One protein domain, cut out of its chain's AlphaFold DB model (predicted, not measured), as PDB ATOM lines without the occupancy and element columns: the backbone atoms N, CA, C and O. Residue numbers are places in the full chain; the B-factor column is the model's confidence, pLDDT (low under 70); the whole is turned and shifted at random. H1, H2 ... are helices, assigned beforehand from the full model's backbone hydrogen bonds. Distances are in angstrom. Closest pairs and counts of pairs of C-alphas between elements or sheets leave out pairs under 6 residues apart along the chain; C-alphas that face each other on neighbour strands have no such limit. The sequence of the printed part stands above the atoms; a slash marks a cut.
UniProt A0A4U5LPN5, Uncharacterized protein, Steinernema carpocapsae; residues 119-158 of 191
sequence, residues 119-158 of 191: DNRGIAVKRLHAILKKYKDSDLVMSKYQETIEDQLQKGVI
ATOM      1  N   ASP A 119    -124.507 200.720 -48.765       78.38
ATOM      2  CA  ASP A 119    -123.669 201.329 -47.733       78.38
ATOM      3  C   ASP A 119    -122.456 202.062 -48.348       78.38
ATOM      4  O   ASP A 119    -121.679 201.506 -49.133       78.38
ATOM      5  N   ASN A 120    -122.273 203.329 -47.968       83.25
ATOM      6  CA  ASN A 120    -121.172 204.177 -48.425       83.25
ATOM      7  C   ASN A 120    -119.885 203.994 -47.593       83.25
ATOM      8  O   ASN A 120    -118.832 204.513 -47.978       83.25
ATOM      9  N   ARG A 121    -119.912 203.242 -46.482       81.50
ATOM     10  CA  ARG A 121    -118.770 203.082 -45.562       81.50
ATOM     11  C   ARG A 121    -117.488 202.667 -46.276       81.50
ATOM     12  O   ARG A 121    -116.446 203.294 -46.097       81.50
ATOM     13  N   GLY A 122    -117.553 201.643 -47.128       79.56
ATOM     14  CA  GLY A 122    -116.373 201.138 -47.837       79.56
ATOM     15  C   GLY A 122    -115.729 202.177 -48.764       79.56
ATOM     16  O   GLY A 122    -114.504 202.229 -48.892       79.56
ATOM     17  N   ILE A 123    -116.538 203.033 -49.392       80.94
ATOM     18  CA  ILE A 123    -116.058 204.109 -50.268       80.94
ATOM     19  C   ILE A 123    -115.502 205.261 -49.427       80.94
ATOM     20  O   ILE A 123    -114.418 205.765 -49.728       80.94
ATOM     21  N   ALA A 124    -116.201 205.647 -48.357       81.31
ATOM     22  CA  ALA A 124    -115.770 206.695 -47.438       81.31
ATOM     23  C   ALA A 124    -114.399 206.379 -46.819       81.31
ATOM     24  O   ALA A 124    -113.491 207.208 -46.872       81.31
ATOM     25  N   VAL A 125    -114.196 205.144 -46.351       83.50
ATOM     26  CA  VAL A 125    -112.912 204.691 -45.796       83.50
ATOM     27  C   VAL A 125    -111.794 204.773 -46.838       83.50
ATOM     28  O   VAL A 125    -110.698 205.239 -46.527       83.50
ATOM     29  N   LYS A 126    -112.041 204.370 -48.090       84.56
ATOM     30  CA  LYS A 126    -111.039 204.485 -49.166       84.56
ATOM     31  C   LYS A 126    -110.672 205.942 -49.456       84.56
ATOM     32  O   LYS A 126    -109.493 206.242 -49.629       84.56
ATOM     33  N   ARG A 127    -111.664 206.842 -49.484       85.88
ATOM     34  CA  ARG A 127    -111.438 208.287 -49.657       85.88
ATOM     35  C   ARG A 127    -110.587 208.847 -48.523       85.88
ATOM     36  O   ARG A 127    -109.614 209.541 -48.798       85.88
ATOM     37  N   LEU A 128    -110.892 208.476 -47.279       85.56
ATOM     38  CA  LEU A 128    -110.118 208.893 -46.113       85.56
ATOM     39  C   LEU A 128    -108.656 208.442 -46.212       85.56
ATOM     40  O   LEU A 128    -107.753 209.263 -46.082       85.56
ATOM     41  N   HIS A 129    -108.401 207.172 -46.538       85.94
ATOM     42  CA  HIS A 129    -107.033 206.670 -46.720       85.94
ATOM     43  C   HIS A 129    -106.267 207.416 -47.818       85.94
ATOM     44  O   HIS A 129    -105.077 207.692 -47.664       85.94
ATOM     45  N   ALA A 130    -106.929 207.751 -48.929       83.88
ATOM     46  CA  ALA A 130    -106.307 208.517 -50.003       83.88
ATOM     47  C   ALA A 130    -105.925 209.936 -49.548       83.88
ATOM     48  O   ALA A 130    -104.825 210.396 -49.857       83.88
ATOM     49  N   ILE A 131    -106.793 210.601 -48.778       84.31
ATOM     50  CA  ILE A 131    -106.526 211.923 -48.191       84.31
ATOM     51  C   ILE A 131    -105.337 211.846 -47.228       84.31
ATOM     52  O   ILE A 131    -104.393 212.620 -47.372       84.31
ATOM     53  N   LEU A 132    -105.333 210.867 -46.318       85.62
ATOM     54  CA  LEU A 132    -104.233 210.662 -45.371       85.62
ATOM     55  C   LEU A 132    -102.906 210.413 -46.089       85.62
ATOM     56  O   LEU A 132    -101.890 210.992 -45.725       85.62
ATOM     57  N   LYS A 133    -102.905 209.598 -47.151       86.94
ATOM     58  CA  LYS A 133    -101.698 209.355 -47.953       86.94
ATOM     59  C   LYS A 133    -101.207 210.627 -48.648       86.94
ATOM     60  O   LYS A 133    -100.004 210.845 -48.712       86.94
ATOM     61  N   LYS A 134    -102.124 211.436 -49.184       85.38
ATOM     62  CA  LYS A 134    -101.794 212.653 -49.938       85.38
ATOM     63  C   LYS A 134    -101.194 213.744 -49.051       85.38
ATOM     64  O   LYS A 134    -100.295 214.447 -49.491       85.38
ATOM     65  N   TYR A 135    -101.707 213.896 -47.836       84.25
ATOM     66  CA  TYR A 135    -101.343 215.002 -46.948       84.25
ATOM     67  C   TYR A 135    -100.473 214.578 -45.763       84.25
ATOM     68  O   TYR A 135    -100.254 215.381 -44.864       84.25
ATOM     69  N   LYS A 136     -99.936 213.352 -45.781       82.69
ATOM     70  CA  LYS A 136     -99.084 212.811 -44.716       82.69
ATOM     71  C   LYS A 136     -97.902 213.720 -44.362       82.69
ATOM     72  O   LYS A 136     -97.551 213.812 -43.196       82.69
ATOM     73  N   ASP A 137     -97.324 214.381 -45.361       85.81
ATOM     74  CA  ASP A 137     -96.133 215.223 -45.196       85.81
ATOM     75  C   ASP A 137     -96.482 216.705 -44.946       85.81
ATOM     76  O   ASP A 137     -95.603 217.564 -44.923       85.81
ATOM     77  N   SER A 138     -97.771 217.036 -44.800       88.06
ATOM     78  CA  SER A 138     -98.255 218.401 -44.588       88.06
ATOM     79  C   SER A 138     -98.967 218.528 -43.243       88.06
ATOM     80  O   SER A 138    -100.195 218.443 -43.152       88.06
ATOM     81  N   ASP A 139     -98.181 218.800 -42.202       85.62
ATOM     82  CA  ASP A 139     -98.667 218.931 -40.821       85.62
ATOM     83  C   ASP A 139     -99.732 220.024 -40.666       85.62
ATOM     84  O   ASP A 139    -100.712 219.848 -39.941       85.62
ATOM     85  N   LEU A 140     -99.589 221.138 -41.393       85.75
ATOM     86  CA  LEU A 140    -100.564 222.233 -41.380       85.75
ATOM     87  C   LEU A 140    -101.946 221.768 -41.858       85.75
ATOM     88  O   LEU A 140    -102.963 222.076 -41.237       85.75
ATOM     89  N   VAL A 141    -101.985 221.022 -42.964       83.69
ATOM     90  CA  VAL A 141    -103.240 220.558 -43.558       83.69
ATOM     91  C   VAL A 141    -103.882 219.500 -42.666       83.69
ATOM     92  O   VAL A 141    -105.075 219.591 -42.389       83.69
ATOM     93  N   MET A 142    -103.102 218.538 -42.167       85.00
ATOM     94  CA  MET A 142    -103.607 217.505 -41.254       85.00
ATOM     95  C   MET A 142    -104.159 218.097 -39.955       85.00
ATOM     96  O   MET A 142    -105.237 217.694 -39.523       85.00
ATOM     97  N   SER A 143    -103.489 219.107 -39.394       85.94
ATOM     98  CA  SER A 143    -103.974 219.810 -38.200       85.94
ATOM     99  C   SER A 143    -105.329 220.475 -38.447       85.94
ATOM    100  O   SER A 143    -106.222 220.379 -37.611       85.94
ATOM    101  N   LYS A 144    -105.530 221.083 -39.627       87.06
ATOM    102  CA  LYS A 144    -106.812 221.719 -39.960       87.06
ATOM    103  C   LYS A 144    -107.945 220.713 -40.160       87.06
ATOM    104  O   LYS A 144    -109.077 220.990 -39.770       87.06
ATOM    105  N   TYR A 145    -107.658 219.549 -40.747       85.31
ATOM    106  CA  TYR A 145    -108.645 218.468 -40.837       85.31
ATOM    107  C   TYR A 145    -109.076 217.989 -39.453       85.31
ATOM    108  O   TYR A 145    -110.272 217.842 -39.225       85.31
ATOM    109  N   GLN A 146    -108.121 217.787 -38.541       88.44
ATOM    110  CA  GLN A 146    -108.416 217.356 -37.176       88.44
ATOM    111  C   GLN A 146    -109.297 218.375 -36.445       88.44
ATOM    112  O   GLN A 146    -110.357 218.009 -35.949       88.44
ATOM    113  N   GLU A 147    -108.918 219.656 -36.477       89.88
ATOM    114  CA  GLU A 147    -109.701 220.750 -35.887       89.88
ATOM    115  C   GLU A 147    -111.132 220.791 -36.448       89.88
ATOM    116  O   GLU A 147    -112.092 220.946 -35.705       89.88
ATOM    117  N   THR A 148    -111.289 220.605 -37.763       87.88
ATOM    118  CA  THR A 148    -112.610 220.631 -38.412       87.88
ATOM    119  C   THR A 148    -113.480 219.447 -37.985       87.88
ATOM    120  O   THR A 148    -114.684 219.607 -37.805       87.88
ATOM    121  N   ILE A 149    -112.894 218.256 -37.831       88.12
ATOM    122  CA  ILE A 149    -113.622 217.068 -37.363       88.12
ATOM    123  C   ILE A 149    -114.068 217.269 -35.911       88.12
ATOM    124  O   ILE A 149    -115.219 216.996 -35.588       88.12
ATOM    125  N   GLU A 150    -113.187 217.778 -35.049       90.56
ATOM    126  CA  GLU A 150    -113.505 218.055 -33.645       90.56
ATOM    127  C   GLU A 150    -114.596 219.124 -33.500       90.56
ATOM    128  O   GLU A 150    -115.550 218.918 -32.752       90.56
ATOM    129  N   ASP A 151    -114.511 220.217 -34.264       89.06
ATOM    130  CA  ASP A 151    -115.528 221.275 -34.291       89.06
ATOM    131  C   ASP A 151    -116.895 220.735 -34.735       89.06
ATOM    132  O   ASP A 151    -117.909 220.974 -34.079       89.06
ATOM    133  N   GLN A 152    -116.936 219.941 -35.809       86.00
ATOM    134  CA  GLN A 152    -118.185 219.347 -36.291       86.00
ATOM    135  C   GLN A 152    -118.767 218.325 -35.309       86.00
ATOM    136  O   GLN A 152    -119.991 218.237 -35.181       86.00
ATOM    137  N   LEU A 153    -117.916 217.571 -34.609       85.50
ATOM    138  CA  LEU A 153    -118.342 216.639 -33.568       85.50
ATOM    139  C   LEU A 153    -118.926 217.397 -32.368       85.50
ATOM    140  O   LEU A 153    -119.993 217.040 -31.877       85.50
ATOM    141  N   GLN A 154    -118.279 218.484 -31.938       88.06
ATOM    142  CA  GLN A 154    -118.765 219.334 -30.850       88.06
ATOM    143  C   GLN A 154    -120.096 220.015 -31.198       88.06
ATOM    144  O   GLN A 154    -120.963 220.149 -30.337       88.06
ATOM    145  N   LYS A 155    -120.273 220.419 -32.459       83.75
ATOM    146  CA  LYS A 155    -121.523 221.003 -32.968       83.75
ATOM    147  C   LYS A 155    -122.634 219.972 -33.189       83.75
ATOM    148  O   LYS A 155    -123.736 220.363 -33.562       83.75
ATOM    149  N   GLY A 156    -122.364 218.677 -32.995       80.75
ATOM    150  CA  GLY A 156    -123.335 217.601 -33.219       80.75
ATOM    151  C   GLY A 156    -123.706 217.402 -34.693       80.75
ATOM    152  O   GLY A 156    -124.757 216.850 -35.001       80.75
ATOM    153  N   VAL A 157    -122.863 217.876 -35.613       81.25
ATOM    154  CA  VAL A 157    -123.059 217.739 -37.066       81.25
ATOM    155  C   VAL A 157    -122.659 216.343 -37.537       81.25
ATOM    156  O   VAL A 157    -123.243 215.807 -38.479       81.25
ATOM    157  N   ILE A 158    -121.649 215.767 -36.886       84.62
ATOM    158  CA  ILE A 158    -121.199 214.392 -37.090       84.62
ATOM    159  C   ILE A 158    -121.242 213.637 -35.762       84.62
ATOM    160  O   ILE A 158    -121.138 214.239 -34.697       84.62
TER     161      ILE A 158
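Overview. This is residues 119 to 158 of the 191 residues of an uncharacterized protein of Steinernema carpocapsae (UniProt A0A4U5LPN5). Two helices of similar length, H1 and then H2, meet near their ends at a tight link and open from there as a flat V, with a short tail after H2 that folds back at the far end of that arm. The space between the arms is empty, and most of each helix stands free. The printed part has 40 residues with two named helices and no named strand, and its class is all helix. It is loose, with a radius of gyration of the C-alphas of 11.7 A, and spans 29 by 29 by 6 A.

Along the chain. H1 covers residues 121 to 135, 21.2 A from first to last C-alpha, and begins with C-alpha 121 at (-118.770, 203.082, -45.562). H2 covers residues 139 to 154, 22.4 A long in the same measure, and ends with C-alpha 154 at (-118.765, 219.334, -30.850).

Arrangement. H1 and H2 are close but not clearly touching; their closest C-alphas, those of Tyr 135 and Met 142, are 6.6 A apart. They run opposite ways at a steep tilt of 36 degrees, only just steep. In H1 and H2 every O i to N i+4 pair is within hydrogen-bond range.

Size, cuts and confidence. The C-alphas farthest apart, those of Asp 119 and Leu 140, are 31.8 A apart. The printed part has no cut, and its link from H1 to H2 is tight. The mean pLDDT of the printed part is 85.0, and no printed residue is under 70.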